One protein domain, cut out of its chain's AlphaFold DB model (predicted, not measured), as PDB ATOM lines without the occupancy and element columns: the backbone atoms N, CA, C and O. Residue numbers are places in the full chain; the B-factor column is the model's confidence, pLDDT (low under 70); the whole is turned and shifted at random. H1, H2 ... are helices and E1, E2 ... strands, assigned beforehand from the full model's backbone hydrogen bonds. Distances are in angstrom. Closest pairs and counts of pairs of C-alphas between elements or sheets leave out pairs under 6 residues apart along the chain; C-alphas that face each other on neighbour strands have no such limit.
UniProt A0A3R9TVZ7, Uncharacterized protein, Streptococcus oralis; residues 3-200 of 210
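What this domain is: This is residues 3 to 200 of the 210 residues of an uncharacterized protein of Streptococcus oralis (UniProt A0A3R9TVZ7). A strongly twisted sheet of six strands curls round one long helix, H5, which lies at the core; H1 packs across H5 on the same face of the sheet, and H6, H7 and H8 also pack on H5. At another side of the domain H9 packs on the short helix H4, away from H5, while the short helices H2 and H3 follow the strand E3 at a corner. The printed part has 198 residues with nine named helices and six named strands, in the order E1 H1 E2 E3 H2 H3 E4 H4 E5 H5 E6 H6 H7 H8 H9. The sheet runs E2, E3, E4, E5, E1, E6, all antiparallel, and the class is mixed, helices and strands. The whole is compact, with a radius of gyration of the C-alphas of 16.9 A, and rounded, with spans of 46 by 37 by 32 A.

Where its parts are: The strands of the sheet are E2, residues 36 to 39; E3, residues 52 to 56, 13.1 A from first to last C-alpha; E4, residues 86 to 90, 13.6 A; E5, residues 105 to 109, 13.4 A; E1, residues 3 to 6; and E6, residues 136 to 138. E1 begins at C-alpha 3, (-23.371, 18.763, -41.565). The longest helix is H5, residues 116 to 132, 24.4 A long, which begins at C-alpha 116, (-30.261, 6.150, -48.019). H1 is residues 17 to 25, 12.1 A; H6 is residues 148 to 154, 10.0 A; H8 is residues 163 to 173, 15.0 A. Four helices have four residues each: H2, residues 58 to 61, H3, residues 63 to 66, H4, residues 93 to 96, and H7, residues 156 to 159. H9, residues 184 to 199, is 21.7 A long and ends at C-alpha 199, (-31.393, 45.896, -41.730).

How they stand to each other: In the sheet, the hairpin E2 and E3 has N 37 and O 55 within hydrogen-bond range at 3.0 A. Also within hydrogen-bond range are N 54 and O 86 at 2.9 A across the neighbours E3 and E4, N 87 and O 108 at 2.8 A across the neighbours E4 and E5, N 5 and O 105 at 2.9 A across the neighbours E5 and E1, and N 138 and O 4 at 2.8 A across the neighbours E1 and E6. E5, H5 and E6 form a split strand-helix-strand unit, two strands running the same way with E1 between them, and its crossover is right-handed. H1 and H5 on one face of the sheet make two layers, one of strands and one of helices. H1 has a height over the sheet of 9.2 A, over E2 and E3, slantwise to the strands. H5 is the hub. It touches H1 at a steep tilt of 50 degrees, opposite ways, with C-alphas 24 and 121 closest at 4.2 A. With residues 116 to 120 alone it touches H8, closest at Leu 117 and Ala 166, C-alphas 4.8 A apart. With residues 127 to 131 alone it touches H6 at a shallow tilt of 25 degrees, closest at C-alphas 127 and 148, 6.2 A; H6 only grazes the sheet. H7 touches H5, closest at C-alphas 159 and 120, 5.8 A. H4 and H9 touch, closest at C-alphas 95 and 192, 4.2 A; H9 and H5 are apart. H2 and H3 only just touch, only at the corner, with 3 pairs of C-alphas within 8 A. Every O i to N i+4 pair is within hydrogen-bond range in H1, H5, H6, H8 and H9; H2, H3, H4 and H7 are too short for such a pair.

The domain as a whole: The C-alphas farthest apart, those of Gln 30 and Ile 198, are 51.6 A apart. The printed part has no cut. The links E2 to E3, 12 residues, and H3 to E4, 19 residues, are long; in the former, residues 45 to 46 pair antiparallel with residues 49 to 50. The mean pLDDT of the printed part is 92.0, and residues 28 to 32 and 39 to 42 are under 70.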
ATOM      1  N   ILE A   3     -24.826  18.896 -41.628       97.81
ATOM      2  CA  ILE A   3     -23.371  18.763 -41.565       97.81
ATOM      3  C   ILE A   3     -22.748  20.154 -41.621       97.81
ATOM      4  O   ILE A   3     -23.182  21.005 -42.390       97.81
ATOM      5  N   TYR A   4     -21.696  20.372 -40.842       98.50
ATOM      6  CA  TYR A   4     -20.889  21.583 -40.914       98.50
ATOM      7  C   TYR A   4     -19.502  21.254 -41.438       98.50
ATOM      8  O   TYR A   4     -18.903  20.242 -41.068       98.50
ATOM      9  N   ILE A   5     -18.974  22.132 -42.277       98.50
ATOM     10  CA  ILE A   5     -17.639  22.010 -42.847       98.50
ATOM     11  C   ILE A   5     -16.895  23.281 -42.487       98.50
ATOM     12  O   ILE A   5     -17.382  24.371 -42.765       98.50
ATOM     13  N   LYS A   6     -15.715  23.139 -41.884       97.38
ATOM     14  CA  LYS A   6     -14.768  24.244 -41.707       97.38
ATOM     15  C   LYS A   6     -13.525  23.983 -42.533       97.38
ATOM     16  O   LYS A   6     -13.039  22.853 -42.549       97.38
ATOM     17  N   GLY A   7     -12.981  25.004 -43.181       96.69
ATOM     18  CA  GLY A   7     -11.785  24.856 -44.001       96.69
ATOM     19  C   GLY A   7     -11.258  26.181 -44.534       96.69
ATOM     20  O   GLY A   7     -11.707  27.256 -44.148       96.69
ATOM     21  N   ASP A   8     -10.277  26.088 -45.422       96.62
ATOM     22  CA  ASP A   8      -9.698  27.225 -46.126       96.62
ATOM     23  C   ASP A   8     -10.547  27.594 -47.350       96.62
ATOM     24  O   ASP A   8     -10.294  27.131 -48.463       96.62
ATOM     25  N   TYR A   9     -11.551  28.451 -47.150       94.69
ATOM     26  CA  TYR A   9     -12.441  28.901 -48.226       94.69
ATOM     27  C   TYR A   9     -11.796  29.852 -49.233       94.69
ATOM     28  O   TYR A   9     -12.491  30.322 -50.131       94.69
ATOM     29  N   THR A  10     -10.499  30.155 -49.128       93.19
ATOM     30  CA  THR A  10      -9.806  30.944 -50.161       93.19
ATOM     31  C   THR A  10      -9.503  30.122 -51.411       93.19
ATOM     32  O   THR A  10      -9.177  30.674 -52.460       93.19
ATOM     33  N   LYS A  11      -9.630  28.795 -51.321       94.56
ATOM     34  CA  LYS A  11      -9.354  27.894 -52.432       94.56
ATOM     35  C   LYS A  11     -10.433  27.920 -53.508       94.56
ATOM     36  O   LYS A  11     -11.630  28.082 -53.244       94.56
ATOM     37  N   GLU A  12      -9.980  27.692 -54.734       93.12
ATOM     38  CA  GLU A  12     -10.839  27.549 -55.902       93.12
ATOM     39  C   GLU A  12     -11.522  26.177 -55.924       93.12
ATOM     40  O   GLU A  12     -10.929  25.157 -55.568       93.12
ATOM     41  N   ILE A  13     -12.782  26.167 -56.362       93.75
ATOM     42  CA  ILE A  13     -13.566  24.949 -56.572       93.75
ATOM     43  C   ILE A  13     -13.295  24.489 -58.014       93.75
ATOM     44  O   ILE A  13     -13.579  25.248 -58.940       93.75
ATOM     45  N   PRO A  14     -12.726  23.289 -58.232       93.88
ATOM     46  CA  PRO A  14     -12.233  22.876 -59.548       93.88
ATOM     47  C   PRO A  14     -13.317  22.302 -60.474       93.88
ATOM     48  O   PRO A  14     -12.995  21.872 -61.577       93.88
ATOM     49  N   PHE A  15     -14.571  22.255 -60.025       91.50
ATOM     50  CA  PHE A  15     -15.700  21.673 -60.744       91.50
ATOM     51  C   PHE A  15     -16.946  22.556 -60.621       91.50
ATOM     52  O   PHE A  15     -17.051  23.385 -59.714       91.50
ATOM     53  N   ASP A  16     -17.889  22.386 -61.542       90.44
ATOM     54  CA  ASP A  16     -19.201  23.029 -61.472       90.44
ATOM     55  C   ASP A  16     -20.214  22.176 -60.684       90.44
ATOM     56  O   ASP A  16     -19.901  21.095 -60.176       90.44
ATOM     57  N   TYR A  17     -21.442  22.679 -60.553       88.69
ATOM     58  CA  TYR A  17     -22.503  21.974 -59.833       88.69
ATOM     59  C   TYR A  17     -22.876  20.632 -60.482       88.69
ATOM     60  O   TYR A  17     -23.266  19.705 -59.778       88.69
ATOM     61  N   MET A  18     -22.739  20.512 -61.806       89.38
ATOM     62  CA  MET A  18     -23.091  19.303 -62.546       89.38
ATOM     63  C   MET A  18     -22.080  18.192 -62.264       89.38
ATOM     64  O   MET A  18     -22.455  17.045 -62.023       89.38
ATOM     65  N   GLU A  19     -20.790  18.514 -62.245       91.88
ATOM     66  CA  GLU A  19     -19.757  17.553 -61.873       91.88
ATOM     67  C   GLU A  19     -19.811  17.192 -60.380       91.88
ATOM     68  O   GLU A  19     -19.606  16.024 -60.042       91.88
ATOM     69  N   LEU A  20     -20.185  18.123 -59.494       93.06
ATOM     70  CA  LEU A  20     -20.494  17.792 -58.097       93.06
ATOM     71  C   LEU A  20     -21.673  16.810 -57.996       93.06
ATOM     72  O   LEU A  20     -21.551  15.773 -57.343       93.06
ATOM     73  N   ALA A  21     -22.782  17.092 -58.681       91.62
ATOM     74  CA  ALA A  21     -23.967  16.240 -58.682       91.62
ATOM     75  C   ALA A  21     -23.663  14.816 -59.173       91.62
ATOM     76  O   ALA A  21     -24.070  13.839 -58.544       91.62
ATOM     77  N   LYS A  22     -22.871  14.679 -60.242       90.94
ATOM     78  CA  LYS A  22     -22.416  13.372 -60.748       90.94
ATOM     79  C   LYS A  22     -21.587  12.593 -59.728       90.94
ATOM     80  O   LYS A  22     -21.665  11.368 -59.680       90.94
ATOM     81  N   ARG A  23     -20.785  13.276 -58.905       93.06
ATOM     82  CA  ARG A  23     -20.038  12.628 -57.811       93.06
ATOM     83  C   ARG A  23     -20.986  12.166 -56.705       93.06
ATOM     84  O   ARG A  23     -20.825  11.055 -56.207       93.06
ATOM     85  N   MET A  24     -21.985  12.982 -56.365       93.94
ATOM     86  CA  MET A  24     -22.976  12.704 -55.319       93.94
ATOM     87  C   MET A  24     -23.892  11.513 -55.652       93.94
ATOM     88  O   MET A  24     -23.968  10.563 -54.870       93.94
ATOM     89  N   TRP A  25     -24.552  11.544 -56.814       89.75
ATOM     90  CA  TRP A  25     -25.594  10.589 -57.225       89.75
ATOM     91  C   TRP A  25     -25.238   9.764 -58.468       89.75
ATOM     92  O   TRP A  25     -26.132   9.233 -59.111       89.75
ATOM     93  N   PHE A  26     -23.962   9.592 -58.803       81.06
ATOM     94  CA  PHE A  26     -23.492   8.811 -59.960       81.06
ATOM     95  C   PHE A  26     -23.569   9.553 -61.312       81.06
ATOM     96  O   PHE A  26     -24.428  10.392 -61.561       81.06
ATOM     97  N   GLU A  27     -22.604   9.270 -62.196       72.06
ATOM     98  CA  GLU A  27     -22.401  10.012 -63.451       72.06
ATOM     99  C   GLU A  27     -23.430   9.682 -64.539       72.06
ATOM    100  O   GLU A  27     -23.764  10.542 -65.360       72.06
ATOM    101  N   ASN A  28     -23.891   8.434 -64.569       66.12
ATOM    102  CA  ASN A  28     -24.866   7.937 -65.522       66.12
ATOM    103  C   ASN A  28     -25.683   6.797 -64.909       66.12
ATOM    104  O   ASN A  28     -25.172   5.960 -64.164       66.12
ATOM    105  N   TYR A  29     -26.951   6.738 -65.292       60.06
ATOM    106  CA  TYR A  29     -27.802   5.578 -65.091       60.06
ATOM    107  C   TYR A  29     -28.579   5.343 -66.380       60.06
ATOM    108  O   TYR A  29     -29.029   6.282 -67.029       60.06
ATOM    109  N   GLN A  30     -28.596   4.093 -66.841       63.66
ATOM    110  CA  GLN A  30     -29.219   3.679 -68.108       63.66
ATOM    111  C   GLN A  30     -28.732   4.401 -69.389       63.66
ATOM    112  O   GLN A  30     -29.307   4.224 -70.459       63.66
ATOM    113  N   GLY A  31     -27.610   5.128 -69.330       64.19
ATOM    114  CA  GLY A  31     -27.015   5.809 -70.488       64.19
ATOM    115  C   GLY A  31     -27.539   7.225 -70.739       64.19
ATOM    116  O   GLY A  31     -27.107   7.851 -71.708       64.19
ATOM    117  N   GLU A  32     -28.404   7.739 -69.864       69.19
ATOM    118  CA  GLU A  32     -28.847   9.134 -69.860       69.19
ATOM    119  C   GLU A  32     -28.040   9.966 -68.845       69.19
ATOM    120  O   GLU A  32     -27.334   9.430 -67.984       69.19
ATOM    121  N   GLY A  33     -28.051  11.293 -69.017       72.06
ATOM    122  CA  GLY A  33     -27.399  12.214 -68.083       72.06
ATOM    123  C   GLY A  33     -28.165  12.310 -66.763       72.06
ATOM    124  O   GLY A  33     -29.313  11.894 -66.688       72.06
ATOM    125  N   ILE A  34     -27.542  12.888 -65.734       79.62
ATOM    126  CA  ILE A  34     -28.191  13.053 -64.430       79.62
ATOM    127  C   ILE A  34     -29.366  14.058 -64.504       79.62
ATOM    128  O   ILE A  34     -29.124  15.235 -64.786       79.62
ATOM    129  N   PRO A  35     -30.629  13.631 -64.285       82.94
ATOM    130  CA  PRO A  35     -31.786  14.503 -64.216       82.94
ATOM    131  C   PRO A  35     -31.795  15.162 -62.842       82.94
ATOM    132  O   PRO A  35     -31.900  14.517 -61.794       82.94
ATOM    133  N   LEU A  36     -31.581  16.469 -62.855       82.44
ATOM    134  CA  LEU A  36     -31.397  17.233 -61.643       82.44
ATOM    135  C   LEU A  36     -32.089  18.578 -61.763       82.44
ATOM    136  O   LEU A  36     -31.904  19.318 -62.733       82.44
ATOM    137  N   SER A  37     -32.802  18.916 -60.702       78.19
ATOM    138  CA  SER A  37     -33.266  20.259 -60.432       78.19
ATOM    139  C   SER A  37     -32.215  20.964 -59.577       78.19
ATOM    140  O   SER A  37     -31.756  20.429 -58.566       78.19
ATOM    141  N   TYR A  38     -31.828  22.174 -59.971       75.94
ATOM    142  CA  TYR A  38     -30.940  23.021 -59.179       75.94
ATOM    143  C   TYR A  38     -31.590  24.382 -58.955       75.94
ATOM    144  O   TYR A  38     -32.293  24.902 -59.827       75.94
ATOM    145  N   SER A  39     -31.339  24.960 -57.788       66.19
ATOM    146  CA  SER A  39     -31.645  26.356 -57.497       66.19
ATOM    147  C   SER A  39     -30.366  27.064 -57.028       66.19
ATOM    148  O   SER A  39     -29.467  26.449 -56.449       66.19
ATOM    149  N   GLY A  40     -30.229  28.349 -57.371       62.84
ATOM    150  CA  GLY A  40     -29.035  29.146 -57.078       62.84
ATOM    151  C   GLY A  40     -28.129  29.403 -58.288       62.84
ATOM    152  O   GLY A  40     -28.580  29.472 -59.432       62.84
ATOM    153  N   PHE A  41     -26.843  29.623 -58.021       62.88
ATOM    154  CA  PHE A  41     -25.871  30.059 -59.021       62.88
ATOM    155  C   PHE A  41     -25.430  28.915 -59.951       62.88
ATOM    156  O   PHE A  41     -25.209  27.787 -59.520       62.88
ATOM    157  N   LEU A  42     -25.172  29.232 -61.230       67.69
ATOM    158  CA  LEU A  42     -24.540  28.296 -62.181       67.69
ATOM    159  C   LEU A  42     -23.136  27.846 -61.739       67.69
ATOM    160  O   LEU A  42     -22.606  26.855 -62.238       67.69
ATOM    161  N   LYS A  43     -22.504  28.593 -60.832       79.44
ATOM    162  CA  LYS A  43     -21.226  28.260 -60.204       79.44
ATOM    163  C   LYS A  43     -21.460  28.076 -58.715       79.44
ATOM    164  O   LYS A  43     -22.101  28.915 -58.108       79.44
ATOM    165  N   ILE A  44     -20.842  27.058 -58.117       88.06
ATOM    166  CA  ILE A  44     -20.928  26.814 -56.664       88.06
ATOM    167  C   ILE A  44     -20.410  28.022 -55.857       88.06
ATOM    168  O   ILE A  44     -20.830  28.245 -54.727       88.06
ATOM    169  N   ARG A  45     -19.494  28.808 -56.440       89.94
ATOM    170  CA  ARG A  45     -19.013  30.072 -55.881       89.94
ATOM    171  C   ARG A  45     -19.395  31.245 -56.776       89.94
ATOM    172  O   ARG A  45     -19.029  31.251 -57.956       89.94
ATOM    173  N   ASP A  46     -19.986  32.270 -56.172       85.75
ATOM    174  CA  ASP A  46     -20.091  33.611 -56.742       85.75
ATOM    175  C   ASP A  46     -19.457  34.628 -55.786       85.75
ATOM    176  O   ASP A  46     -19.842  34.757 -54.629       85.75
ATOM    177  N   ARG A  47     -18.426  35.338 -56.257       85.00
ATOM    178  CA  ARG A  47     -17.597  36.234 -55.430       85.00
ATOM    179  C   ARG A  47     -17.112  35.532 -54.147       85.00
ATOM    180  O   ARG A  47     -16.303  34.606 -54.224       85.00
ATOM    181  N   ASN A  48     -17.571  35.993 -52.984       85.69
ATOM    182  CA  ASN A  48     -17.213  35.442 -51.677       85.69
ATOM    183  C   ASN A  48     -18.215  34.397 -51.179       85.69
ATOM    184  O   ASN A  48     -17.922  33.728 -50.190       85.69
ATOM    185  N   ASP A  49     -19.343  34.232 -51.862       88.19
ATOM    186  CA  ASP A  49     -20.420  33.350 -51.447       88.19
ATOM    187  C   ASP A  49     -20.227  31.970 -52.063       88.19
ATOM    188  O   ASP A  49     -19.802  31.818 -53.213       88.19
ATOM    189  N   ILE A  50     -20.499  30.947 -51.260       92.38
ATOM    190  CA  ILE A  50     -20.492  29.549 -51.672       92.38
ATOM    191  C   ILE A  50     -21.887  29.033 -51.375       92.38
ATOM    192  O   ILE A  50     -22.262  28.934 -50.208       92.38
ATOM    193  N   ALA A  51     -22.642  28.742 -52.426       91.19
ATOM    194  CA  ALA A  51     -23.988  28.218 -52.299       91.19
ATOM    195  C   ALA A  51     -24.331  27.307 -53.471       91.19
ATOM    196  O   ALA A  51     -24.032  27.625 -54.624       91.19
ATOM    197  N   ILE A  52     -24.968  26.178 -53.177       91.88
ATOM    198  CA  ILE A  52     -25.569  25.323 -54.196       91.88
ATOM    199  C   ILE A  52     -26.662  24.457 -53.577       91.88
ATOM    200  O   ILE A  52     -26.438  23.802 -52.557       91.88
ATOM    201  N   HIS A  53     -27.839  24.457 -54.197       91.81
ATOM    202  CA  HIS A  53     -28.984  23.666 -53.764       91.81
ATOM    203  C   HIS A  53     -29.343  22.690 -54.880       91.81
ATOM    204  O   HIS A  53     -29.580  23.088 -56.027       91.81
ATOM    205  N   LEU A  54     -29.299  21.400 -54.566       92.38
ATOM    206  CA  LEU A  54     -29.420  20.325 -55.543       92.38
ATOM    207  C   LEU A  54     -30.523  19.364 -55.119       92.38
ATOM    208  O   LEU A  54     -30.583  18.947 -53.963       92.38
ATOM    209  N   LYS A  55     -31.342  18.958 -56.086       91.38
ATOM    210  CA  LYS A  55     -32.369  17.935 -55.919       91.38
ATOM    211  C   LYS A  55     -32.290  16.943 -57.071       91.38
ATOM    212  O   LYS A  55     -32.466  17.322 -58.228       91.38
ATOM    213  N   LEU A  56     -32.075  15.669 -56.754       91.69
ATOM    214  CA  LEU A  56     -32.175  14.602 -57.745       91.69
ATOM    215  C   LEU A  56     -33.644  14.386 -58.120       91.69
ATOM    216  O   LEU A  56     -34.473  14.109 -57.250       91.69
ATOM    217  N   ASP A  57     -33.957  14.434 -59.413       88.88
ATOM    218  CA  ASP A  57     -35.288  14.085 -59.904       88.88
ATOM    219  C   ASP A  57     -35.397  12.551 -59.983       88.88
ATOM    220  O   ASP A  57     -35.264  11.940 -61.042       88.88
ATOM    221  N   LYS A  58     -35.600  11.902 -58.824       90.69
ATOM    222  CA  LYS A  58     -35.515  10.433 -58.662       90.69
ATOM    223  C   LYS A  58     -36.388   9.649 -59.646       90.69
ATOM    224  O   LYS A  58     -35.994   8.579 -60.086       90.69
ATOM    225  N   GLN A  59     -37.544  10.197 -60.016       88.62
ATOM    226  CA  GLN A  59     -38.464   9.605 -60.996       88.62
ATOM    227  C   GLN A  59     -37.900   9.493 -62.412       88.62
ATOM    228  O   GLN A  59     -38.293   8.590 -63.143       88.62
ATOM    229  N   ASP A  60     -37.004  10.405 -62.782       86.19
ATOM    230  CA  ASP A  60     -36.353  10.404 -64.088       86.19
ATOM    231  C   ASP A  60     -35.117   9.486 -64.064       86.19
ATOM    232  O   ASP A  60     -34.625   9.081 -65.112       86.19
ATOM    233  N   TYR A  61     -34.633   9.125 -62.867       85.94
ATOM    234  CA  TYR A  61     -33.615   8.088 -62.672       85.94
ATOM    235  C   TYR A  61     -34.218   6.680 -62.624       85.94
ATOM    236  O   TYR A  61     -33.676   5.757 -63.224       85.94
ATOM    237  N   ASP A  62     -35.326   6.502 -61.906       89.44
ATOM    238  CA  ASP A  62     -36.036   5.232 -61.766       89.44
ATOM    239  C   ASP A  62     -37.556   5.465 -61.694       89.44
ATOM    240  O   ASP A  62     -38.089   6.098 -60.778       89.44
ATOM    241  N   GLU A  63     -38.276   4.905 -62.669       91.00
ATOM    242  CA  GLU A  63     -39.727   5.032 -62.802       91.00
ATOM    243  C   GLU A  63     -40.496   4.488 -61.586       91.00
ATOM    244  O   GLU A  63     -41.639   4.894 -61.361       91.00
ATOM    245  N   LEU A  64     -39.904   3.619 -60.756       93.44
ATOM    246  CA  LEU A  64     -40.543   3.141 -59.522       93.44
ATOM    247  C   LEU A  64     -40.926   4.295 -58.585       93.44
ATOM    248  O   LEU A  64     -41.973   4.232 -57.932       93.44
ATOM    249  N   TRP A  65     -40.167   5.394 -58.589       94.38
ATOM    250  CA  TRP A  65     -40.498   6.596 -57.821       94.38
ATOM    251  C   TRP A  65     -41.783   7.285 -58.294       94.38
ATOM    252  O   TRP A  65     -42.386   8.023 -57.517       94.38
ATOM    253  N   LEU A  66     -42.255   7.059 -59.528       91.56
ATOM    254  CA  LEU A  66     -43.568   7.549 -59.992       91.56
ATOM    255  C   LEU A  66     -44.734   6.874 -59.264       91.56
ATOM    256  O   LEU A  66     -45.849   7.399 -59.250       91.56
ATOM    257  N   HIS A  67     -44.490   5.698 -58.690       93.06
ATOM    258  CA  HIS A  67     -45.505   4.877 -58.045       93.06
ATOM    259  C   HIS A  67     -45.467   4.955 -56.520       93.06
ATOM    260  O   HIS A  67     -46.364   4.416 -55.868       93.06
ATOM    261  N   VAL A  68     -44.477   5.647 -55.953       93.56
ATOM    262  CA  VAL A  68     -44.416   5.898 -54.515       93.56
ATOM    263  C   VAL A  68     -45.535   6.876 -54.129       93.56
ATOM    264  O   VAL A  68     -45.603   7.981 -54.678       93.56
ATOM    265  N   PRO A  69     -46.444   6.497 -53.213       91.44
ATOM    266  CA  PRO A  69     -47.477   7.404 -52.741       91.44
ATOM    267  C   PRO A  69     -46.858   8.522 -51.897       91.44
ATOM    268  O   PRO A  69     -45.902   8.309 -51.159       91.44
ATOM    269  N   ILE A  70     -47.449   9.714 -51.967       90.12
ATOM    270  CA  ILE A  70     -47.098  10.809 -51.060       90.12
ATOM    271  C   ILE A  70     -47.440  10.376 -49.623       90.12
ATOM    272  O   ILE A  70     -48.554   9.903 -49.379       90.12
ATOM    273  N   GLN A  71     -46.489  10.530 -48.693       88.56
ATOM    274  CA  GLN A  71     -46.667  10.195 -47.274       88.56
ATOM    275  C   GLN A  71     -47.854  10.965 -46.664       88.56
ATOM    276  O   GLN A  71     -48.192  12.077 -47.079       88.56
ATOM    277  N   GLU A  72     -48.518  10.357 -45.677       86.69
ATOM    278  CA  GLU A  72     -49.704  10.938 -45.041       86.69
ATOM    279  C   GLU A  72     -49.402  12.323 -44.443       86.69
ATOM    280  O   GLU A  72     -48.377  12.536 -43.806       86.69
ATOM    281  N   GLY A  73     -50.307  13.283 -44.653       86.38
ATOM    282  CA  GLY A  73     -50.148  14.658 -44.167       86.38
ATOM    283  C   GLY A  73     -49.371  15.583 -45.109       86.38
ATOM    284  O   GLY A  73     -49.528  16.801 -45.009       86.38
ATOM    285  N   ILE A  74     -48.636  15.045 -46.085       88.56
ATOM    286  CA  ILE A  74     -47.944  15.849 -47.094       88.56
ATOM    287  C   ILE A  74     -48.904  16.197 -48.235       88.56
ATOM    288  O   ILE A  74     -49.544  15.340 -48.845       88.56
ATOM    289  N   LYS A  75     -49.020  17.494 -48.540       88.19
ATOM    290  CA  LYS A  75     -49.969  17.993 -49.549       88.19
ATOM    291  C   LYS A  75     -49.459  17.856 -50.985       88.19
ATOM    292  O   LYS A  75     -50.261  17.655 -51.896       88.19
ATOM    293  N   TYR A  76     -48.155  18.016 -51.194       87.50
ATOM    294  CA  TYR A  76     -47.540  18.019 -52.520       87.50
ATOM    295  C   TYR A  76     -46.228  17.242 -52.515       87.50
ATOM    296  O   TYR A  76     -45.505  17.255 -51.528       87.50
ATOM    297  N   ARG A  77     -45.900  16.618 -53.650       85.31
ATOM    298  CA  ARG A  77     -44.701  15.783 -53.808       85.31
ATOM    299  C   ARG A  77     -43.394  16.518 -53.494       85.31
ATOM    300  O   ARG A  77     -42.533  15.942 -52.847       85.31
ATOM    301  N   PHE A  78     -43.304  17.797 -53.855       82.88
ATOM    302  CA  PHE A  78     -42.125  18.627 -53.596       82.88
ATOM    303  C   PHE A  78     -41.882  18.934 -52.108       82.88
ATOM    304  O   PHE A  78     -40.868  19.525 -51.775       82.88
ATOM    305  N   PHE A  79     -42.808  18.553 -51.222       86.81
ATOM    306  CA  PHE A  79     -42.633  18.576 -49.767       86.81
ATOM    307  C   PHE A  79     -42.362  17.178 -49.186       86.81
ATOM    308  O   PHE A  79     -42.495  16.989 -47.989       86.81
ATOM    309  N   SER A  80     -42.080  16.175 -50.020       89.81
ATOM    310  CA  SER A  80     -41.788  14.805 -49.581       89.81
ATOM    311  C   SER A  80     -40.334  14.442 -49.846       89.81
ATOM    312  O   SER A  80     -39.707  15.014 -50.734       89.81
ATOM    313  N   GLN A  81     -39.835  13.409 -49.165       91.81
ATOM    314  CA  GLN A  81     -38.478  12.871 -49.360       91.81
ATOM    315  C   GLN A  81     -38.253  12.260 -50.761       91.81
ATOM    316  O   GLN A  81     -37.129  11.930 -51.145       91.81
ATOM    317  N   ILE A  82     -39.310  12.142 -51.576       92.38
ATOM    318  CA  ILE A  82     -39.169  11.841 -53.006       92.38
ATOM    319  C   ILE A  82     -38.365  12.952 -53.700       92.38
ATOM    320  O   ILE A  82     -37.464  12.653 -54.483       92.38
ATOM    321  N   ASP A  83     -38.643  14.208 -53.349       89.12
ATOM    322  CA  ASP A  83     -38.091  15.426 -53.947       89.12
ATOM    323  C   ASP A  83     -37.153  16.151 -52.955       89.12
ATOM    324  O   ASP A  83     -37.232  17.364 -52.785       89.12
ATOM    325  N   GLU A  84     -36.276  15.398 -52.283       93.12
ATOM    326  CA  GLU A  84     -35.373  15.915 -51.246       93.12
ATOM    327  C   GLU A  84     -34.379  16.965 -51.773       93.12
ATOM    328  O   GLU A  84     -33.603  16.695 -52.696       93.12
ATOM    329  N   GLU A  85     -34.348  18.142 -51.144       92.25
ATOM    330  CA  GLU A  85     -33.414  19.219 -51.493       92.25
ATOM    331  C   GLU A  85     -32.204  19.240 -50.550       92.25
ATOM    332  O   GLU A  85     -32.343  19.380 -49.331       92.25
ATOM    333  N   LEU A  86     -31.002  19.131 -51.128       94.75
ATOM    334  CA  LEU A  86     -29.726  19.188 -50.418       94.75
ATOM    335  C   LEU A  86     -29.093  20.571 -50.622       94.75
ATOM    336  O   LEU A  86     -28.672  20.918 -51.727       94.75
ATOM    337  N   ASN A  87     -29.011  21.351 -49.547       94.56
ATOM    338  CA  ASN A  87     -28.598  22.751 -49.555       94.56
ATOM    339  C   ASN A  87     -27.209  22.910 -48.938       94.56
ATOM    340  O   ASN A  87     -27.012  22.546 -47.779       94.56
ATOM    341  N   LEU A  88     -26.262  23.481 -49.681       95.69
ATOM    342  CA  LEU A  88     -24.985  23.965 -49.159       95.69
ATOM    343  C   LEU A  88     -24.980  25.488 -49.190       95.69
ATOM    344  O   LEU A  88     -25.141  26.063 -50.262       95.69
ATOM    345  N   ASP A  89     -24.705  26.113 -48.054       94.94
ATOM    346  CA  ASP A  89     -24.502  27.553 -47.927       94.94
ATOM    347  C   ASP A  89     -23.502  27.871 -46.802       94.94
ATOM    348  O   ASP A  89     -23.061  26.984 -46.067       94.94
ATOM    349  N   TYR A  90     -23.099  29.135 -46.667       95.50
ATOM    350  CA  TYR A  90     -22.512  29.592 -45.409       95.50
ATOM    351  C   TYR A  90     -23.579  29.619 -44.318       95.50
ATOM    352  O   TYR A  90     -24.742  29.950 -44.564       95.50
ATOM    353  N   GLU A  91     -23.157  29.382 -43.075       94.19
ATOM    354  CA  GLU A  91     -23.959  29.802 -41.928       94.19
ATOM    355  C   GLU A  91     -24.375  31.278 -42.105       94.19
ATOM    356  O   GLU A  91     -23.658  32.066 -42.711       94.19
ATOM    357  N   ASP A  92     -25.569  31.639 -41.645       92.69
ATOM    358  CA  ASP A  92     -26.160  32.984 -41.760       92.69
ATOM    359  C   ASP A  92     -26.439  33.527 -43.177       92.69
ATOM    360  O   ASP A  92     -27.229  34.464 -43.301       92.69
ATOM    361  N   ALA A  93     -25.929  32.917 -44.252       92.94
ATOM    362  CA  ALA A  93     -26.166  33.394 -45.616       92.94
ATOM    363  C   ALA A  93     -27.661  33.457 -45.966       92.94
ATOM    364  O   ALA A  93     -28.148  34.488 -46.428       92.94
ATOM    365  N   TYR A  94     -28.415  32.398 -45.659       91.69
ATOM    366  CA  TYR A  94     -29.872  32.387 -45.831       91.69
ATOM    367  C   TYR A  94     -30.572  33.505 -45.037       91.69
ATOM    368  O   TYR A  94     -31.466  34.188 -45.537       91.69
ATOM    369  N   VAL A  95     -30.142  33.712 -43.788       94.06
ATOM    370  CA  VAL A  95     -30.744  34.672 -42.851       94.06
ATOM    371  C   VAL A  95     -30.520  36.104 -43.311       94.06
ATOM    372  O   VAL A  95     -31.412  36.945 -43.202       94.06
ATOM    373  N   THR A  96     -29.325  36.387 -43.817       92.69
ATOM    374  CA  THR A  96     -28.910  37.753 -44.143       92.69
ATOM    375  C   THR A  96     -29.086  38.107 -45.608       92.69
ATOM    376  O   THR A  96     -28.838  39.257 -45.991       92.69
ATOM    377  N   ASP A  97     -29.551  37.138 -46.402       89.38
ATOM    378  CA  ASP A  97     -29.552  37.190 -47.855       89.38
ATOM    379  C   ASP A  97     -28.140  37.506 -48.356       89.38
ATOM    380  O   ASP A  97     -27.918  38.542 -48.972       89.38
ATOM    381  N   PHE A  98     -27.163  36.674 -47.978       89.69
ATOM    382  CA  PHE A  98     -25.743  36.752 -48.359       89.69
ATOM    383  C   PHE A  98     -25.055  38.101 -48.065       89.69
ATOM    384  O   PHE A  98     -24.063  38.462 -48.699       89.69
ATOM    385  N   ARG A  99     -25.580  38.900 -47.126       90.19
ATOM    386  CA  ARG A  99     -24.908  40.128 -46.658       90.19
ATOM    387  C   ARG A  99     -23.806  39.815 -45.656       90.19
ATOM    388  O   ARG A  99     -22.817  40.545 -45.579       90.19
ATOM    389  N   GLU A 100     -23.985  38.739 -44.902       90.94
ATOM    390  CA  GLU A 100     -23.068  38.251 -43.885       90.94
ATOM    391  C   GLU A 100     -22.951  36.729 -44.015       90.94
ATOM    392  O   GLU A 100     -23.951  36.030 -44.183       90.94
ATOM    393  N   ASN A 101     -21.718  36.234 -43.920       90.00
ATOM    394  CA  ASN A 101     -21.409  34.811 -43.894       90.00
ATOM    395  C   ASN A 101     -20.919  34.445 -42.492       90.00
ATOM    396  O   ASN A 101     -20.151  35.195 -41.883       90.00
ATOM    397  N   GLY A 102     -21.336  33.286 -42.004       91.56
ATOM    398  CA  GLY A 102     -20.845  32.690 -40.774       91.56
ATOM    399  C   GLY A 102     -19.511  31.964 -40.968       91.56
ATOM    400  O   GLY A 102     -18.920  31.943 -42.050       91.56
ATOM    401  N   ASP A 103     -19.025  31.354 -39.889       93.25
ATOM    402  CA  ASP A 103     -17.674  30.781 -39.838       93.25
ATOM    403  C   ASP A 103     -17.546  29.442 -40.586       93.25
ATOM    404  O   ASP A 103     -16.450  29.059 -41.020       93.25
ATOM    405  N   CYS A 104     -18.648  28.699 -40.728       96.62
ATOM    406  CA  CYS A 104     -18.670  27.399 -41.392       96.62
ATOM    407  C   CYS A 104     -19.567  27.399 -42.632       96.62
ATOM    408  O   CYS A 104     -20.531  28.157 -42.727       96.62
ATOM    409  N   LEU A 105     -19.281  26.483 -43.557       97.69
ATOM    410  CA  LEU A 105     -20.302  26.021 -44.490       97.69
ATOM    411  C   LEU A 105     -21.241  25.066 -43.755       97.69
ATOM    412  O   LEU A 105     -20.800  24.247 -42.939       97.69
ATOM    413  N   ARG A 106     -22.523  25.147 -44.078       97.44
ATOM    414  CA  ARG A 106     -23.570  24.253 -43.616       97.44
ATOM    415  C   ARG A 106     -24.140  23.524 -44.818       97.44
ATOM    416  O   ARG A 106     -24.575  24.132 -45.788       97.44
ATOM    417  N   LEU A 107     -24.163  22.207 -44.709       96.94
ATOM    418  CA  LEU A 107     -24.957  21.347 -45.556       96.94
ATOM    419  C   LEU A 107     -26.217  20.954 -44.775       96.94
ATOM    420  O   LEU A 107     -26.117  20.427 -43.662       96.94
ATOM    421  N   ALA A 108     -27.393  21.237 -45.321       96.06
ATOM    422  CA  ALA A 108     -28.686  20.978 -44.700       96.06
ATOM    423  C   ALA A 108     -29.666  20.385 -45.712       96.06
ATOM    424  O   ALA A 108     -29.610  20.687 -46.900       96.06
ATOM    425  N   SER A 109     -30.567  19.541 -45.226       95.00
ATOM    426  CA  SER A 109     -31.653  18.973 -46.024       95.00
ATOM    427  C   SER A 109     -33.002  19.494 -45.558       95.00
ATOM    428  O   SER A 109     -33.106  19.991 -44.432       95.00
ATOM    429  N   THR A 110     -34.037  19.346 -46.382       92.50
ATOM    430  CA  THR A 110     -35.418  19.663 -45.986       92.50
ATOM    431  C   THR A 110     -35.883  18.834 -44.790       92.50
ATOM    432  O   THR A 110     -36.407  19.399 -43.832       92.50
ATOM    433  N   HIS A 111     -35.597  17.529 -44.775       94.06
ATOM    434  CA  HIS A 111     -36.065  16.624 -43.723       94.06
ATOM    435  C   HIS A 111     -34.991  16.298 -42.679       94.06
ATOM    436  O   HIS A 111     -33.779  16.318 -42.937       94.06
ATOM    437  N   LEU A 112     -35.436  15.975 -41.461       93.00
ATOM    438  CA  LEU A 112     -34.593  15.572 -40.337       93.00
ATOM    439  C   LEU A 112     -33.850  14.266 -40.643       93.00
ATOM    440  O   LEU A 112     -32.636  14.203 -40.424       93.00
ATOM    441  N   GLU A 113     -34.563  13.282 -41.188       93.62
ATOM    442  CA  GLU A 113     -34.034  12.003 -41.664       93.62
ATOM    443  C   GLU A 113     -34.045  11.952 -43.194       93.62
ATOM    444  O   GLU A 113     -34.925  12.517 -43.842       93.62
ATOM    445  N   LEU A 114     -33.055  11.270 -43.770       96.06
ATOM    446  CA  LEU A 114     -32.899  11.127 -45.215       96.06
ATOM    447  C   LEU A 114     -32.984   9.668 -45.619       96.06
ATOM    448  O   LEU A 114     -32.447   8.803 -44.923       96.06
ATOM    449  N   LEU A 115     -33.574   9.441 -46.792       97.31
ATOM    450  CA  LEU A 115     -33.471   8.173 -47.498       97.31
ATOM    451  C   LEU A 115     -32.005   7.877 -47.815       97.31
ATOM    452  O   LEU A 115     -31.207   8.792 -48.046       97.31
ATOM    453  N   THR A 116     -31.645   6.602 -47.853       97.81
ATOM    454  CA  THR A 116     -30.261   6.150 -48.019       97.81
ATOM    455  C   THR A 116     -29.594   6.730 -49.273       97.81
ATOM    456  O   THR A 116     -28.426   7.126 -49.211       97.81
ATOM    457  N   LEU A 117     -30.323   6.862 -50.384       96.75
ATOM    458  CA  LEU A 117     -29.831   7.466 -51.626       96.75
ATOM    459  C   LEU A 117     -29.407   8.929 -51.422       96.75
ATOM    460  O   LEU A 117     -28.288   9.304 -51.787       96.75
ATOM    461  N   ASP A 118     -30.260   9.736 -50.794       96.88
ATOM    462  CA  ASP A 118     -29.978  11.151 -50.531       96.88
ATOM    463  C   ASP A 118     -28.923  11.317 -49.442       96.88
ATOM    464  O   ASP A 118     -28.018  12.137 -49.570       96.88
ATOM    465  N   LYS A 119     -28.967  10.485 -48.397       97.88
ATOM    466  CA  LYS A 119     -27.978  10.479 -47.315       97.88
ATOM    467  C   LYS A 119     -26.573  10.191 -47.836       97.88
ATOM    468  O   LYS A 119     -25.611  10.849 -47.440       97.88
ATOM    469  N   ARG A 120     -26.446   9.235 -48.757       97.69
ATOM    470  CA  ARG A 120     -25.180   8.928 -49.425       97.69
ATOM    471  C   ARG A 120     -24.675  10.122 -50.235       97.69
ATOM    472  O   ARG A 120     -23.506  10.488 -50.101       97.69
ATOM    473  N   ALA A 121     -25.541  10.742 -51.033       97.00
ATOM    474  CA  ALA A 121     -25.213  11.944 -51.797       97.00
ATOM    475  C   ALA A 121     -24.782  13.107 -50.888       97.00
ATOM    476  O   ALA A 121     -23.761  13.748 -51.142       97.00
ATOM    477  N   PHE A 122     -25.494  13.312 -49.780       97.75
ATOM    478  CA  PHE A 122     -25.205  14.307 -48.748       97.75
ATOM    479  C   PHE A 122     -23.808  14.112 -48.139       97.75
ATOM    480  O   PHE A 122     -23.020  15.053 -48.025       97.75
ATOM    481  N   TYR A 123     -23.445  12.869 -47.819       98.56
ATOM    482  CA  TYR A 123     -22.115  12.522 -47.316       98.56
ATOM    483  C   TYR A 123     -21.005  12.716 -48.346       98.56
ATOM    484  O   TYR A 123     -19.936  13.227 -48.003       98.56
ATOM    485  N   ILE A 124     -21.244  12.361 -49.607       98.19
ATOM    486  CA  ILE A 124     -20.269  12.595 -50.676       98.19
ATOM    487  C   ILE A 124     -20.056  14.092 -50.887       98.19
ATOM    488  O   ILE A 124     -18.911  14.529 -50.969       98.19
ATOM    489  N   MET A 125     -21.124  14.891 -50.890       97.75
ATOM    490  CA  MET A 125     -21.020  16.345 -50.990       97.75
ATOM    491  C   MET A 125     -20.156  16.923 -49.869       97.75
ATOM    492  O   MET A 125     -19.235  17.695 -50.136       97.75
ATOM    493  N   ALA A 126     -20.377  16.490 -48.623       98.44
ATOM    494  CA  ALA A 126     -19.556  16.916 -47.495       98.44
ATOM    495  C   ALA A 126     -18.071  16.557 -47.678       98.44
ATOM    496  O   ALA A 126     -17.196  17.386 -47.417       98.44
ATOM    497  N   ILE A 127     -17.778  15.350 -48.170       98.69
ATOM    498  CA  ILE A 127     -16.410  14.885 -48.442       98.69
ATOM    499  C   ILE A 127     -15.750  15.704 -49.553       98.69
ATOM    500  O   ILE A 127     -14.610  16.138 -49.381       98.69
ATOM    501  N   GLU A 128     -16.427  15.912 -50.682       98.19
ATOM    502  CA  GLU A 128     -15.897  16.649 -51.836       98.19
ATOM    503  C   GLU A 128     -15.572  18.099 -51.454       98.19
ATOM    504  O   GLU A 128     -14.457  18.578 -51.680       98.19
ATOM    505  N   ILE A 129     -16.507  18.771 -50.778       97.81
ATOM    506  CA  ILE A 129     -16.347  20.156 -50.325       97.81
ATOM    507  C   ILE A 129     -15.247  20.273 -49.263       97.81
ATOM    508  O   ILE A 129     -14.361  21.126 -49.378       97.81
ATOM    509  N   ALA A 130     -15.230  19.392 -48.258       98.50
ATOM    510  CA  ALA A 130     -14.163  19.384 -47.259       98.50
ATOM    511  C   ALA A 130     -12.792  19.098 -47.894       98.50
ATOM    512  O   ALA A 130     -11.797  19.710 -47.506       98.50
ATOM    513  N   THR A 131     -12.723  18.218 -48.897       98.50
ATOM    514  CA  THR A 131     -11.474  17.901 -49.609       98.50
ATOM    515  C   THR A 131     -10.910  19.128 -50.313       98.50
ATOM    516  O   THR A 131      -9.716  19.407 -50.169       98.50
ATOM    517  N   ILE A 132     -11.748  19.902 -51.013       97.62
ATOM    518  CA  ILE A 132     -11.321  21.155 -51.653       97.62
ATOM    519  C   ILE A 132     -10.680  22.071 -50.612       97.62
ATOM    520  O   ILE A 132      -9.531  22.498 -50.766       97.62
ATOM    521  N   PHE A 133     -11.387  22.315 -49.511       97.75
ATOM    522  CA  PHE A 133     -10.998  23.303 -48.509       97.75
ATOM    523  C   PHE A 133      -9.976  22.807 -47.478       97.75
ATOM    524  O   PHE A 133      -9.692  23.526 -46.523       97.75
ATOM    525  N   ASN A 134      -9.383  21.616 -47.658       97.62
ATOM    526  CA  ASN A 134      -8.558  20.956 -46.629       97.62
ATOM    527  C   ASN A 134      -9.242  20.976 -45.247       97.62
ATOM    528  O   ASN A 134      -8.618  21.273 -44.225       97.62
ATOM    529  N   GLY A 135     -10.551  20.756 -45.250       97.50
ATOM    530  CA  GLY A 135     -11.426  21.000 -44.124       97.50
ATOM    531  C   GLY A 135     -11.619  19.810 -43.194       97.50
ATOM    532  O   GLY A 135     -11.085  18.716 -43.388       97.50
ATOM    533  N   GLN A 136     -12.431  20.052 -42.171       98.62
ATOM    534  CA  GLN A 136     -12.961  19.047 -41.256       98.62
ATOM    535  C   GLN A 136     -14.487  19.086 -41.283       98.62
ATOM    536  O   GLN A 136     -15.075  20.131 -41.565       98.62
ATOM    537  N   ILE A 137     -15.107  17.960 -40.945       98.81
ATOM    538  CA  ILE A 137     -16.554  17.748 -41.023       98.81
ATOM    539  C   ILE A 137     -17.113  17.550 -39.611       98.81
ATOM    540  O   ILE A 137     -16.506  16.854 -38.799       98.81
ATOM    541  N   SER A 138     -18.256  18.152 -39.303       98.56
ATOM    542  CA  SER A 138     -18.986  17.953 -38.050       98.56
ATOM    543  C   SER A 138     -20.426  17.542 -38.329       98.56
ATOM    544  O   SER A 138     -21.100  18.149 -39.155       98.56
ATOM    545  N   GLU A 139     -20.899  16.539 -37.596       97.31
ATOM    546  CA  GLU A 139     -22.267  16.001 -37.682       97.31
ATOM    547  C   GLU A 139     -23.060  16.219 -36.384       97.31
ATOM    548  O   GLU A 139     -24.207  15.802 -36.263       97.31
ATOM    549  N   ASP A 140     -22.444  16.848 -35.381       96.44
ATOM    550  CA  ASP A 140     -22.952  16.939 -34.010       96.44
ATOM    551  C   ASP A 140     -23.101  18.389 -33.533       96.44
ATOM    552  O   ASP A 140     -22.941  18.696 -32.349       96.44
ATOM    553  N   ASP A 141     -23.439  19.271 -34.473       94.62
ATOM    554  CA  ASP A 141     -23.565  20.713 -34.266       94.62
ATOM    555  C   ASP A 141     -22.258  21.366 -33.795       94.62
ATOM    556  O   ASP A 141     -22.199  22.076 -32.792       94.62
ATOM    557  N   LYS A 142     -21.178  21.101 -34.544       96.69
ATOM    558  CA  LYS A 142     -19.838  21.689 -34.367       96.69
ATOM    559  C   LYS A 142     -19.146  21.306 -33.050       96.69
ATOM    560  O   LYS A 142     -18.102  21.886 -32.730       96.69
ATOM    561  N   LYS A 143     -19.670  20.328 -32.294       97.81
ATOM    562  CA  LYS A 143     -19.076  19.859 -31.025       97.81
ATOM    563  C   LYS A 143     -17.795  19.069 -31.266       97.81
ATOM    564  O   LYS A 143     -16.822  19.249 -30.530       97.81
ATOM    565  N   THR A 144     -17.772  18.230 -32.295       98.12
ATOM    566  CA  THR A 144     -16.589  17.494 -32.740       98.12
ATOM    567  C   THR A 144     -16.326  17.722 -34.224       98.12
ATOM    568  O   THR A 144     -17.213  18.097 -34.986       98.12
ATOM    569  N   TRP A 145     -15.065  17.549 -34.621       98.56
ATOM    570  CA  TRP A 145     -14.593  17.775 -35.985       98.56
ATOM    571  C   TRP A 145     -13.788  16.569 -36.446       98.56
ATOM    572  O   TRP A 145     -12.690  16.322 -35.944       98.56
ATOM    573  N   LEU A 146     -14.342  15.843 -37.405       98.75
ATOM    574  CA  LEU A 146     -13.749  14.674 -38.026       98.75
ATOM    575  C   LEU A 146     -12.857  15.097 -39.188       98.75
ATOM    576  O   LEU A 146     -13.171  16.010 -39.960       98.75
ATOM    577  N   THR A 147     -11.731  14.414 -39.336       98.75
ATOM    578  CA  THR A 147     -11.001  14.411 -40.604       98.75
ATOM    579  C   THR A 147     -11.834  13.722 -41.687       98.75
ATOM    580  O   THR A 147     -12.713  12.912 -41.396       98.75
ATOM    581  N   ILE A 148     -11.527  14.001 -42.955       98.62
ATOM    582  CA  ILE A 148     -12.195  13.360 -44.099       98.62
ATOM    583  C   ILE A 148     -12.091  11.826 -44.018       98.62
ATOM    584  O   ILE A 148     -13.053  11.122 -44.313       98.62
ATOM    585  N   GLU A 149     -10.947  11.298 -43.576       98.62
ATOM    586  CA  GLU A 149     -10.729   9.851 -43.463       98.62
ATOM    587  C   GLU A 149     -11.504   9.223 -42.296       98.62
ATOM    588  O   GLU A 149     -12.033   8.121 -42.436       98.62
ATOM    589  N   GLU A 150     -11.633   9.920 -41.162       98.75
ATOM    590  CA  GLU A 150     -12.501   9.477 -40.062       98.75
ATOM    591  C   GLU A 150     -13.970   9.470 -40.485       98.75
ATOM    592  O   GLU A 150     -14.664   8.486 -40.245       98.75
ATOM    593  N   PHE A 151     -14.425  10.521 -41.171       98.69
ATOM    594  CA  PHE A 151     -15.790  10.607 -41.682       98.69
ATOM    595  C   PHE A 151     -16.098   9.473 -42.673       98.69
ATOM    596  O   PHE A 151     -17.076   8.747 -42.501       98.69
ATOM    597  N   LYS A 152     -15.213   9.237 -43.654       98.69
ATOM    598  CA  LYS A 152     -15.339   8.118 -44.605       98.69
ATOM    599  C   LYS A 152     -15.389   6.762 -43.914       98.69
ATOM    600  O   LYS A 152     -16.140   5.889 -44.333       98.69
ATOM    601  N   LYS A 153     -14.570   6.568 -42.880       98.62
ATOM    602  CA  LYS A 153     -14.537   5.319 -42.118       98.62
ATOM    603  C   LYS A 153     -15.819   5.114 -41.311       98.62
ATOM    604  O   LYS A 153     -16.289   3.984 -41.228       98.62
ATOM    605  N   ASN A 154     -16.360   6.176 -40.717       98.38
ATOM    606  CA  ASN A 154     -17.575   6.107 -39.905       98.38
ATOM    607  C   ASN A 154     -18.817   5.763 -40.737       98.38
ATOM    608  O   ASN A 154     -19.680   5.057 -40.232       98.38
ATOM    609  N   HIS A 155     -18.863   6.209 -41.998       98.44
ATOM    610  CA  HIS A 155     -20.004   6.030 -42.911       98.44
ATOM    611  C   HIS A 155     -19.672   5.144 -44.112       98.44
ATOM    612  O   HIS A 155     -20.225   5.309 -45.200       98.44
ATOM    613  N   GLN A 156     -18.705   4.237 -43.952       98.31
ATOM    614  CA  GLN A 156     -18.225   3.390 -45.044       98.31
ATOM    615  C   GLN A 156     -19.341   2.507 -45.613       98.31
ATOM    616  O   GLN A 156     -19.375   2.274 -46.819       98.31
ATOM    617  N   ASP A 157     -20.236   2.025 -44.756       98.25
ATOM    618  CA  ASP A 157     -21.409   1.238 -45.121       98.25
ATOM    619  C   ASP A 157     -22.285   1.981 -46.134       98.25
ATOM    620  O   ASP A 157     -22.522   1.450 -47.214       98.25
ATOM    621  N   ILE A 158     -22.640   3.236 -45.860       98.19
ATOM    622  CA  ILE A 158     -23.455   4.070 -46.758       98.19
ATOM    623  C   ILE A 158     -22.670   4.498 -48.006       98.19
ATOM    624  O   ILE A 158     -23.174   4.424 -49.127       98.19
ATOM    625  N   LEU A 159     -21.417   4.936 -47.846       98.00
ATOM    626  CA  LEU A 159     -20.593   5.446 -48.951       98.00
ATOM    627  C   LEU A 159     -20.250   4.367 -49.986       98.00
ATOM    628  O   LEU A 159     -20.012   4.680 -51.154       98.00
ATOM    629  N   SER A 160     -20.206   3.106 -49.553       97.00
ATOM    630  CA  SER A 160     -19.854   1.966 -50.400       97.00
ATOM    631  C   SER A 160     -20.990   1.478 -51.296       97.00
ATOM    632  O   SER A 160     -20.706   0.760 -52.254       97.00
ATOM    633  N   LEU A 161     -22.234   1.892 -51.028       97.31
ATOM    634  CA  LEU A 161     -23.396   1.467 -51.803       97.31
ATOM    635  C   LEU A 161     -23.292   1.930 -53.259       97.31
ATOM    636  O   LEU A 161     -22.870   3.056 -53.560       97.31
ATOM    637  N   THR A 162     -23.707   1.054 -54.161       94.00
ATOM    638  CA  THR A 162     -24.015   1.378 -55.555       94.00
ATOM    639  C   THR A 162     -25.323   2.164 -55.651       94.00
ATOM    640  O   THR A 162     -26.043   2.318 -54.662       94.00
ATOM    641  N   PHE A 163     -25.637   2.684 -56.845       91.25
ATOM    642  CA  PHE A 163     -26.924   3.342 -57.067       91.25
ATOM    643  C   PHE A 163     -28.077   2.388 -56.775       91.25
ATOM    644  O   PHE A 163     -28.930   2.724 -55.966       91.25
ATOM    645  N   ASP A 164     -28.058   1.198 -57.384       92.31
ATOM    646  CA  ASP A 164     -29.147   0.227 -57.265       92.31
ATOM    647  C   ASP A 164     -29.383  -0.172 -55.801       92.31
ATOM    648  O   ASP A 164     -30.523  -0.162 -55.353       92.31
ATOM    649  N   GLU A 165     -28.320  -0.425 -55.028       96.56
ATOM    650  CA  GLU A 165     -28.442  -0.759 -53.600       96.56
ATOM    651  C   GLU A 165     -29.040   0.401 -52.789       96.56
ATOM    652  O   GLU A 165     -29.983   0.204 -52.025       96.56
ATOM    653  N   ALA A 166     -28.519   1.620 -52.958       96.50
ATOM    654  CA  ALA A 166     -29.022   2.781 -52.227       96.50
ATOM    655  C   ALA A 166     -30.466   3.133 -52.621       96.50
ATOM    656  O   ALA A 166     -31.260   3.547 -51.776       96.50
ATOM    657  N   ASN A 167     -30.809   2.961 -53.897       95.31
ATOM    658  CA  ASN A 167     -32.128   3.223 -54.453       95.31
ATOM    659  C   ASN A 167     -33.163   2.185 -53.984       95.31
ATOM    660  O   ASN A 167     -34.231   2.575 -53.519       95.31
ATOM    661  N   GLU A 168     -32.828   0.890 -54.012       97.00
ATOM    662  CA  GLU A 168     -33.683  -0.189 -53.493       97.00
ATOM    663  C   GLU A 168     -33.969   0.006 -51.999       97.00
ATOM    664  O   GLU A 168     -35.131   0.005 -51.594       97.00
ATOM    665  N   MET A 169     -32.937   0.291 -51.195       98.06
ATOM    666  CA  MET A 169     -33.112   0.607 -49.772       98.06
ATOM    667  C   MET A 169     -34.039   1.811 -49.569       98.06
ATOM    668  O   MET A 169     -34.935   1.769 -48.732       98.06
ATOM    669  N   SER A 170     -33.875   2.863 -50.372       97.50
ATOM    670  CA  SER A 170     -34.691   4.079 -50.266       97.50
ATOM    671  C   SER A 170     -36.166   3.842 -50.621       97.50
ATOM    672  O   SER A 170     -37.050   4.425 -49.991       97.50
ATOM    673  N   LEU A 171     -36.451   2.978 -51.601       97.25
ATOM    674  CA  LEU A 171     -37.817   2.584 -51.977       97.25
ATOM    675  C   LEU A 171     -38.521   1.775 -50.873       97.25
ATOM    676  O   LEU A 171     -39.748   1.854 -50.745       97.25
ATOM    677  N   GLU A 172     -37.765   1.022 -50.069       97.06
ATOM    678  CA  GLU A 172     -38.274   0.349 -48.869       97.06
ATOM    679  C   GLU A 172     -38.463   1.332 -47.703       97.06
ATOM    680  O   GLU A 172     -39.530   1.365 -47.083       97.06
ATOM    681  N   GLU A 173     -37.457   2.167 -47.430       97.25
ATOM    682  CA  GLU A 173     -37.450   3.151 -46.341       97.25
ATOM    683  C   GLU A 173     -38.623   4.125 -46.446       97.25
ATOM    684  O   GLU A 173     -39.322   4.348 -45.453       97.25
ATOM    685  N   ILE A 174     -38.899   4.644 -47.650       95.50
ATOM    686  CA  ILE A 174     -39.940   5.659 -47.867       95.50
ATOM    687  C   ILE A 174     -41.350   5.198 -47.466       95.50
ATOM    688  O   ILE A 174     -42.221   6.019 -47.189       95.50
ATOM    689  N   GLN A 175     -41.585   3.886 -47.374       92.81
ATOM    690  CA  GLN A 175     -42.870   3.341 -46.925       92.81
ATOM    691  C   GLN A 175     -43.129   3.562 -45.428       92.81
ATOM    692  O   GLN A 175     -44.269   3.432 -44.980       92.81
ATOM    693  N   THR A 176     -42.081   3.822 -44.641       92.94
ATOM    694  CA  THR A 176     -42.155   3.836 -43.168       92.94
ATOM    695  C   THR A 176     -41.423   4.990 -42.497       92.94
ATOM    696  O   THR A 176     -41.691   5.249 -41.328       92.94
ATOM    697  N   ILE A 177     -40.510   5.659 -43.199       92.81
ATOM    698  CA  ILE A 177     -39.772   6.807 -42.676       92.81
ATOM    699  C   ILE A 177     -40.725   7.971 -42.378       92.81
ATOM    700  O   ILE A 177     -41.674   8.235 -43.127       92.81
ATOM    701  N   ASP A 178     -40.455   8.678 -41.285       89.69
ATOM    702  CA  ASP A 178     -41.200   9.874 -40.920       89.69
ATOM    703  C   ASP A 178     -40.656  11.080 -41.706       89.69
ATOM    704  O   ASP A 178     -39.496  11.474 -41.557       89.69
ATOM    705  N   ALA A 179     -41.504  11.708 -42.521       89.88
ATOM    706  CA  ALA A 179     -41.178  12.950 -43.221       89.88
ATOM    707  C   ALA A 179     -41.328  14.160 -42.289       89.88
ATOM    708  O   ALA A 179     -42.277  14.939 -42.378       89.88
ATOM    709  N   ILE A 180     -40.403  14.279 -41.339       92.19
ATOM    710  CA  ILE A 180     -40.331  15.405 -40.405       92.19
ATOM    711  C   ILE A 180     -39.374  16.445 -40.979       92.19
ATOM    712  O   ILE A 180     -38.205  16.129 -41.205       92.19
ATOM    713  N   ASP A 181     -39.843  17.678 -41.160       91.94
ATOM    714  CA  ASP A 181     -38.997  18.809 -41.553       91.94
ATOM    715  C   ASP A 181     -37.875  19.039 -40.526       91.94
ATOM    716  O   ASP A 181     -38.080  18.925 -39.311       91.94
ATOM    717  N   ASP A 182     -36.668  19.378 -40.986       93.38
ATOM    718  CA  ASP A 182     -35.593  19.757 -40.068       93.38
ATOM    719  C   ASP A 182     -35.955  21.095 -39.387       93.38
ATOM    720  O   ASP A 182     -36.155  22.101 -40.074       93.38
ATOM    721  N   PRO A 183     -36.014  21.155 -38.040       93.50
ATOM    722  CA  PRO A 183     -36.450  22.354 -37.318       93.50
ATOM    723  C   PRO A 183     -35.538  23.569 -37.537       93.50
ATOM    724  O   PRO A 183     -35.917  24.687 -37.191       93.50
ATOM    725  N   ILE A 184     -34.347  23.384 -38.121       92.38
ATOM    726  CA  ILE A 184     -33.470  24.498 -38.479       92.38
ATOM    727  C   ILE A 184     -34.156  25.515 -39.397       92.38
ATOM    728  O   ILE A 184     -33.877  26.703 -39.270       92.38
ATOM    729  N   TRP A 185     -35.052  25.091 -40.291       93.94
ATOM    730  CA  TRP A 185     -35.680  25.999 -41.253       93.94
ATOM    731  C   TRP A 185     -36.596  27.014 -40.565       93.94
ATOM    732  O   TRP A 185     -36.459  28.210 -40.809       93.94
ATOM    733  N   GLU A 186     -37.412  26.575 -39.603       95.19
ATOM    734  CA  GLU A 186     -38.234  27.477 -38.781       95.19
ATOM    735  C   GLU A 186     -37.360  28.454 -37.971       95.19
ATOM    736  O   GLU A 186     -37.659  29.649 -37.867       95.19
ATOM    737  N   GLU A 187     -36.237  27.975 -37.423       94.75
ATOM    738  CA  GLU A 187     -35.285  28.826 -36.703       94.75
ATOM    739  C   GLU A 187     -34.632  29.877 -37.616       94.75
ATOM    740  O   GLU A 187     -34.450  31.028 -37.205       94.75
ATOM    741  N   LEU A 188     -34.256  29.493 -38.838       95.00
ATOM    742  CA  LEU A 188     -33.633  30.378 -39.820       95.00
ATOM    743  C   LEU A 188     -34.625  31.405 -40.367       95.00
ATOM    744  O   LEU A 188     -34.259  32.573 -40.482       95.00
ATOM    745  N   ASP A 189     -35.870  31.011 -40.631       96.31
ATOM    746  CA  ASP A 189     -36.931  31.921 -41.071       96.31
ATOM    747  C   ASP A 189     -37.195  33.004 -40.031       96.31
ATOM    748  O   ASP A 189     -37.182  34.196 -40.346       96.31
ATOM    749  N   LYS A 190     -37.312  32.616 -38.757       97.00
ATOM    750  CA  LYS A 190     -37.466  33.580 -37.667       97.00
ATOM    751  C   LYS A 190     -36.279  34.545 -37.583       97.00
ATOM    752  O   LYS A 190     -36.471  35.755 -37.457       97.00
ATOM    753  N   LYS A 191     -35.046  34.035 -37.665       96.69
ATOM    754  CA  LYS A 191     -33.842  34.887 -37.666       96.69
ATOM    755  C   LYS A 191     -33.822  35.831 -38.866       96.69
ATOM    756  O   LYS A 191     -33.407  36.979 -38.726       96.69
ATOM    757  N   ARG A 192     -34.275  35.369 -40.034       96.31
ATOM    758  CA  ARG A 192     -34.375  36.175 -41.255       96.31
ATOM    759  C   ARG A 192     -35.373  37.316 -41.082       96.31
ATOM    760  O   ARG A 192     -35.058  38.451 -41.433       96.31
ATOM    761  N   GLU A 193     -36.539  37.052 -40.495       96.88
ATOM    762  CA  GLU A 193     -37.524  38.090 -40.162       96.88
ATOM    763  C   GLU A 193     -36.941  39.143 -39.207       96.88
ATOM    764  O   GLU A 193     -37.076  40.345 -39.452       96.88
ATOM    765  N   GLU A 194     -36.254  38.709 -38.148       96.81
ATOM    766  CA  GLU A 194     -35.578  39.601 -37.195       96.81
ATOM    767  C   GLU A 194     -34.491  40.444 -37.883       96.81
ATOM    768  O   GLU A 194     -34.399  41.655 -37.659       96.81
ATOM    769  N   TYR A 195     -33.704  39.835 -38.772       96.56
ATOM    770  CA  TYR A 195     -32.658  40.523 -39.524       96.56
ATOM    771  C   TYR A 195     -33.234  41.581 -40.477       96.56
ATOM    772  O   TYR A 195     -32.774  42.726 -40.483       96.56
ATOM    773  N   ILE A 196     -34.290  41.251 -41.228       96.25
ATOM    774  CA  ILE A 196     -34.983  42.188 -42.128       96.25
ATOM    775  C   ILE A 196     -35.567  43.375 -41.355       96.25
ATOM    776  O   ILE A 196     -35.487  44.511 -41.824       96.25
ATOM    777  N   GLN A 197     -36.107  43.159 -40.155       96.81
ATOM    778  CA  GLN A 197     -36.632  44.254 -39.330       96.81
ATOM    779  C   GLN A 197     -35.554  45.273 -38.932       96.81
ATOM    780  O   GLN A 197     -35.857  46.458 -38.788       96.81
ATOM    781  N   ILE A 198     -34.306  44.830 -38.756       96.38
ATOM    782  CA  ILE A 198     -33.184  45.684 -38.341       96.38
ATOM    783  C   ILE A 198     -32.491  46.319 -39.554       96.38
ATOM    784  O   ILE A 198     -32.166  47.507 -39.531       96.38
ATOM    785  N   HIS A 199     -32.256  45.533 -40.604       94.81
ATOM    786  CA  HIS A 199     -31.393  45.896 -41.730       94.81
ATOM    787  C   HIS A 199     -32.158  46.240 -43.014       94.81
ATOM    788  O   HIS A 199     -31.534  46.587 -44.020       94.81
ATOM    789  N   GLY A 200     -33.486  46.135 -42.992       93.44
ATOM    790  CA  GLY A 200     -34.336  46.239 -44.172       93.44
ATOM    791  C   GLY A 200     -34.243  45.009 -45.076       93.44
ATOM    792  O   GLY A 200     -33.318  44.193 -44.979       93.44
TER     793      GLY A 200